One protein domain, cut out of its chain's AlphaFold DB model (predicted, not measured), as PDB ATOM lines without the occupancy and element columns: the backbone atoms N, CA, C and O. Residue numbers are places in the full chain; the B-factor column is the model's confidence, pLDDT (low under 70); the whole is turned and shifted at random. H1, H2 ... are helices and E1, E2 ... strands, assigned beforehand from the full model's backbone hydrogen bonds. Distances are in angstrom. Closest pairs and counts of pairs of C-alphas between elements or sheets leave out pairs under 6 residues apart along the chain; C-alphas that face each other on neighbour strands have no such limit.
ATOM      1  N   ARG A   2     295.130 375.299 327.649       43.59
ATOM      2  CA  ARG A   2     294.016 374.340 327.504       43.59
ATOM      3  C   ARG A   2     293.984 373.880 326.049       43.59
ATOM      4  O   ARG A   2     294.150 374.721 325.168       43.59
ATOM      5  N   ASN A   3     293.806 372.587 325.808       47.00
ATOM      6  CA  ASN A   3     293.683 372.044 324.458       47.00
ATOM      7  C   ASN A   3     292.264 372.316 323.950       47.00
ATOM      8  O   ASN A   3     291.296 371.897 324.577       47.00
ATOM      9  N   THR A   4     292.125 373.031 322.839       54.84
ATOM     10  CA  THR A   4     290.810 373.275 322.234       54.84
ATOM     11  C   THR A   4     290.350 372.022 321.489       54.84
ATOM     12  O   THR A   4     291.104 371.477 320.687       54.84
ATOM     13  N   SER A   5     289.128 371.562 321.746       62.91
ATOM     14  CA  SER A   5     288.490 370.459 321.013       62.91
ATOM     15  C   SER A   5     287.051 370.850 320.657       62.91
ATOM     16  O   SER A   5     286.435 371.649 321.359       62.91
ATOM     17  N   PHE A   6     286.528 370.368 319.532       79.88
ATOM     18  CA  PHE A   6     285.225 370.802 319.017       79.88
ATOM     19  C   PHE A   6     284.102 370.010 319.697       79.88
ATOM     20  O   PHE A   6     284.157 368.784 319.747       79.88
ATOM     21  N   LYS A   7     283.086 370.688 320.241       86.31
ATOM     22  CA  LYS A   7     281.991 370.057 320.997       86.31
ATOM     23  C   LYS A   7     281.213 369.060 320.144       86.31
ATOM     24  O   LYS A   7     280.950 367.958 320.618       86.31
ATOM     25  N   GLY A   8     280.849 369.442 318.916       90.88
ATOM     26  CA  GLY A   8     280.094 368.579 318.005       90.88
ATOM     27  C   GLY A   8     280.893 367.335 317.622       90.88
ATOM     28  O   GLY A   8     280.403 366.214 317.737       90.88
ATOM     29  N   GLU A   9     282.165 367.540 317.282       92.69
ATOM     30  CA  GLU A   9     283.112 366.471 316.956       92.69
ATOM     31  C   GLU A   9     283.303 365.508 318.132       92.69
ATOM     32  O   GLU A   9     283.178 364.295 317.979       92.69
ATOM     33  N   TYR A  10     283.567 366.046 319.327       92.88
ATOM     34  CA  TYR A  10     283.758 365.255 320.537       92.88
ATOM     35  C   TYR A  10     282.514 364.428 320.859       92.88
ATOM     36  O   TYR A  10     282.633 363.229 321.080       92.88
ATOM     37  N   ALA A  11     281.328 365.042 320.834       92.69
ATOM     38  CA  ALA A  11     280.073 364.347 321.108       92.69
ATOM     39  C   ALA A  11     279.799 363.227 320.092       92.69
ATOM     40  O   ALA A  11     279.334 362.151 320.471       92.69
ATOM     41  N   ALA A  12     280.111 363.449 318.810       92.00
ATOM     42  CA  ALA A  12     279.967 362.425 317.781       92.00
ATOM     43  C   ALA A  12     280.886 361.225 318.053       92.00
ATOM     44  O   ALA A  12     280.424 360.081 318.059       92.00
ATOM     45  N   TRP A  13     282.163 361.469 318.349       91.38
ATOM     46  CA  TRP A  13     283.112 360.393 318.636       91.38
ATOM     47  C   TRP A  13     282.882 359.716 319.986       91.38
ATOM     48  O   TRP A  13     283.073 358.506 320.092       91.38
ATOM     49  N   GLU A  14     282.415 360.445 320.999       91.44
ATOM     50  CA  GLU A  14     281.995 359.878 322.281       91.44
ATOM     51  C   GLU A  14     280.820 358.913 322.085       91.44
ATOM     52  O   GLU A  14     280.848 357.789 322.592       91.44
ATOM     53  N   ALA A  15     279.824 359.309 321.286       90.62
ATOM     54  CA  ALA A  15     278.680 358.467 320.963       90.62
ATOM     55  C   ALA A  15     279.077 357.217 320.162       90.62
ATOM     56  O   ALA A  15     278.547 356.137 320.423       90.62
ATOM     57  N   GLU A  16     280.005 357.327 319.207       88.31
ATOM     58  CA  GLU A  16     280.523 356.161 318.477       88.31
ATOM     59  C   GLU A  16     281.339 355.229 319.379       88.31
ATOM     60  O   GLU A  16     281.107 354.018 319.386       88.31
ATOM     61  N   ASN A  17     282.211 355.786 320.222       87.81
ATOM     62  CA  ASN A  17     282.968 355.021 321.209       87.81
ATOM     63  C   ASN A  17     282.035 354.263 322.173       87.81
ATOM     64  O   ASN A  17     282.259 353.086 322.452       87.81
ATOM     65  N   ALA A  18     280.946 354.894 322.629       88.12
ATOM     66  CA  ALA A  18     279.954 354.263 323.502       88.12
ATOM     67  C   ALA A  18     279.210 353.088 322.839       88.12
ATOM     68  O   ALA A  18     278.815 352.145 323.524       88.12
ATOM     69  N   LYS A  19     279.043 353.103 321.509       86.75
ATOM     70  CA  LYS A  19     278.446 351.990 320.746       86.75
ATOM     71  C   LYS A  19     279.409 350.813 320.554       86.75
ATOM     72  O   LYS A  19     278.997 349.775 320.040       86.75
ATOM     73  N   GLY A  20     280.688 350.968 320.909       76.56
ATOM     74  CA  GLY A  20     281.751 350.041 320.513       76.56
ATOM     75  C   GLY A  20     282.028 350.063 319.005       76.56
ATOM     76  O   GLY A  20     282.730 349.186 318.494       76.56
ATOM     77  N   SER A  21     281.475 351.052 318.292       64.88
ATOM     78  CA  SER A  21     281.774 351.329 316.892       64.88
ATOM     79  C   SER A  21     283.223 351.783 316.804       64.88
ATOM     80  O   SER A  21     283.613 352.761 317.436       64.88
ATOM     81  N   ASN A  22     284.031 351.062 316.031       58.09
ATOM     82  CA  ASN A  22     285.474 351.256 316.037       58.09
ATOM     83  C   ASN A  22     286.062 351.604 314.656       58.09
ATOM     84  O   ASN A  22     286.825 350.798 314.116       58.09
ATOM     85  N   PRO A  23     285.782 352.791 314.077       56.88
ATOM     86  CA  PRO A  23     286.657 353.331 313.041       56.88
ATOM     87  C   PRO A  23     287.295 354.679 313.441       56.88
ATOM     88  O   PRO A  23     286.571 355.664 313.567       56.88
ATOM     89  N   PRO A  24     288.639 354.750 313.556       55.97
ATOM     90  CA  PRO A  24     289.599 353.649 313.575       55.97
ATOM     91  C   PRO A  24     290.023 353.322 315.009       55.97
ATOM     92  O   PRO A  24     290.877 353.992 315.578       55.97
ATOM     93  N   GLY A  25     289.515 352.228 315.576       70.50
ATOM     94  CA  GLY A  25     290.135 351.684 316.781       70.50
ATOM     95  C   GLY A  25     289.975 352.549 318.040       70.50
ATOM     96  O   GLY A  25     289.116 353.416 318.165       70.50
ATOM     97  N   THR A  26     290.892 352.358 318.981       81.50
ATOM     98  CA  THR A  26     290.885 353.017 320.292       81.50
ATOM     99  C   THR A  26     291.286 354.497 320.244       81.50
ATOM    100  O   THR A  26     291.576 355.082 321.282       81.50
ATOM    101  N   VAL A  27     291.297 355.125 319.061       85.94
ATOM    102  CA  VAL A  27     291.848 356.467 318.834       85.94
ATOM    103  C   VAL A  27     291.177 357.522 319.710       85.94
ATOM    104  O   VAL A  27     291.887 358.224 320.425       85.94
ATOM    105  N   PHE A  28     289.844 357.612 319.731       89.56
ATOM    106  CA  PHE A  28     289.155 358.588 320.586       89.56
ATOM    107  C   PHE A  28     289.441 358.345 322.075       89.56
ATOM    108  O   PHE A  28     289.820 359.264 322.806       89.56
ATOM    109  N   ARG A  29     289.310 357.088 322.514       90.06
ATOM    110  CA  ARG A  29     289.535 356.676 323.903       90.06
ATOM    111  C   ARG A  29     290.959 356.967 324.373       90.06
ATOM    112  O   ARG A  29     291.140 357.365 325.514       90.06
ATOM    113  N   ASP A  30     291.956 356.765 323.518       91.12
ATOM    114  CA  ASP A  30     293.362 356.880 323.908       91.12
ATOM    115  C   ASP A  30     293.906 358.309 323.726       91.12
ATOM    116  O   ASP A  30     294.836 358.693 324.431       91.12
ATOM    117  N   ASN A  31     293.334 359.113 322.819       90.50
ATOM    118  CA  ASN A  31     293.875 360.437 322.466       90.50
ATOM    119  C   ASN A  31     293.005 361.618 322.922       90.50
ATOM    120  O   ASN A  31     293.540 362.693 323.193       90.50
ATOM    121  N   CYS A  32     291.683 361.452 323.011       91.88
ATOM    122  CA  CYS A  32     290.759 362.544 323.342       91.88
ATOM    123  C   CYS A  32     290.268 362.451 324.787       91.88
ATOM    124  O   CYS A  32     290.389 363.417 325.544       91.88
ATOM    125  N   LEU A  33     289.747 361.284 325.180       91.38
ATOM    126  CA  LEU A  33     289.136 361.076 326.493       91.38
ATOM    127  C   LEU A  33     290.063 361.450 327.671       91.38
ATOM    128  O   LEU A  33     289.614 362.218 328.523       91.38
ATOM    129  N   PRO A  34     291.362 361.075 327.698       94.38
ATOM    130  CA  PRO A  34     292.227 361.368 328.841       94.38
ATOM    131  C   PRO A  34     292.460 362.871 329.041       94.38
ATOM    132  O   PRO A  34     292.618 363.338 330.166       94.38
ATOM    133  N   ILE A  35     292.468 363.649 327.955       95.25
ATOM    134  CA  ILE A  35     292.666 365.105 327.998       95.25
ATOM    135  C   ILE A  35     291.416 365.802 328.550       95.25
ATOM    136  O   ILE A  35     291.530 366.761 329.320       95.25
ATOM    137  N   VAL A  36     290.229 365.318 328.173       93.88
ATOM    138  CA  VAL A  36     288.949 365.849 328.665       93.88
ATOM    139  C   VAL A  36     288.726 365.469 330.127       93.88
ATOM    140  O   VAL A  36     288.447 366.353 330.934       93.88
ATOM    141  N   GLU A  37     288.930 364.202 330.498       94.75
ATOM    142  CA  GLU A  37     288.792 363.720 331.882       94.75
ATOM    143  C   GLU A  37     289.776 364.405 332.840       94.75
ATOM    144  O   GLU A  37     289.426 364.718 333.977       94.75
ATOM    145  N   ALA A  38     290.986 364.726 332.372       96.88
ATOM    146  CA  ALA A  38     291.961 365.507 333.133       96.88
ATOM    147  C   ALA A  38     291.609 367.008 333.250       96.88
ATOM    148  O   ALA A  38     292.394 367.789 333.799       96.88
ATOM    149  N   GLY A  39     290.475 367.452 332.692       95.38
ATOM    150  CA  GLY A  39     290.054 368.855 332.686       95.38
ATOM    151  C   GLY A  39     290.992 369.776 331.898       95.38
ATOM    152  O   GLY A  39     291.020 370.983 332.139       95.38
ATOM    153  N   GLN A  40     291.798 369.222 330.985       96.06
ATOM    154  CA  GLN A  40     292.767 369.975 330.179       96.06
ATOM    155  C   GLN A  40     292.183 370.464 328.849       96.06
ATOM    156  O   GLN A  40     292.838 371.230 328.139       96.06
ATOM    157  N   ALA A  41     290.963 370.047 328.511       93.69
ATOM    158  CA  ALA A  41     290.282 370.470 327.300       93.69
ATOM    159  C   ALA A  41     289.402 371.710 327.522       93.69
ATOM    160  O   ALA A  41     288.743 371.861 328.551       93.69
ATOM    161  N   LEU A  42     289.352 372.576 326.514       92.38
ATOM    162  CA  LEU A  42     288.289 373.552 326.328       92.38
ATOM    163  C   LEU A  42     287.448 373.095 325.135       92.38
ATOM    164  O   LEU A  42     287.917 373.148 323.998       92.38
ATOM    165  N   LEU A  43     286.223 372.642 325.398       92.75
ATOM    166  CA  LEU A  43     285.294 372.274 324.335       92.75
ATOM    167  C   LEU A  43     284.604 373.527 323.788       92.75
ATOM    168  O   LEU A  43     283.997 374.279 324.555       92.75
ATOM    169  N   VAL A  44     284.685 373.746 322.476       94.69
ATOM    170  CA  VAL A  44     284.152 374.939 321.795       94.69
ATOM    171  C   VAL A  44     283.191 374.578 320.667       94.69
ATOM    172  O   VAL A  44     283.218 373.456 320.174       94.69
ATOM    173  N   ASP A  45     282.329 375.513 320.277       91.69
ATOM    174  CA  ASP A  45     281.441 375.338 319.122       91.69
ATOM    175  C   ASP A  45     282.227 375.436 317.798       91.69
ATOM    176  O   ASP A  45     283.347 375.953 317.762       91.69
TER     177      ASP A  45
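AT A GLANCE: This is residues 2 to 45 of the 152 residues of a protein of Bradyrhizobium sp. SBR1B (UniProt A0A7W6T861). A small two-stranded parallel sheet, E1 beside E2, closes one end of a chain loop: H1 runs away from it along one side, residues 19 to 26 turn at the far end, and the short helices H2 and H3 come back along the other side. The printed part has 44 residues, with three named helices and two named strands in the order E1, H1, H2, H3, E2; the class is mixed, helices and strands. It is compact, with a radius of gyration of the C-alphas of 10.2 A and spans of 28 by 19 by 13 A.

HOW THE PARTS SIT: E1, residues 3 to 6, and E2, residues 41 to 44, are parallel neighbours at 36 degrees; N 42 and O 3, 2.8 A apart, and N 5 and O 42, 3.0 A apart, are within hydrogen-bond range. With H1, residues 7 to 18, H2, residues 27 to 31, and H3, residues 33 to 37, they form a strand-helix-strand unit, two parallel neighbour strands with helices between. The closest C-alphas of H1 and E2 are those of Lys 7 and Leu 43, 5.2 A apart. H1 touches H2 with residues 13 to 17 alone, the closest C-alphas being those of Trp 13 and Phe 28, 6.6 A apart. H2 and H3 meet only through their link. H1 and H3 are only just apart, at 8.4 A. The closest C-alphas of H3 and E2 are those of Ile 35 and Ala 41, 5.9 A apart. In H1, H2 and H3 every O i to N i+4 pair is within hydrogen-bond range.

IN THESE COORDINATES: E1 begins at C-alpha 3 (293.683, 372.044, 324.458) and is 10.1 A long; E2 is 9.4 A long and ends at C-alpha 44 (284.152, 374.939, 321.795). H1 is 16.1 A long and ends at C-alpha 18 (279.954, 354.263, 323.502). H2 measures 5.7 A and H3 6.0 A.

THE WHOLE: The two C-alphas farthest apart are those of Arg 2 and Ser 21, 28.1 A. The printed part has no cut and no long link. The mean pLDDT of the printed part is 83.8; residues 2 to 5 and 21 to 24 are under 70.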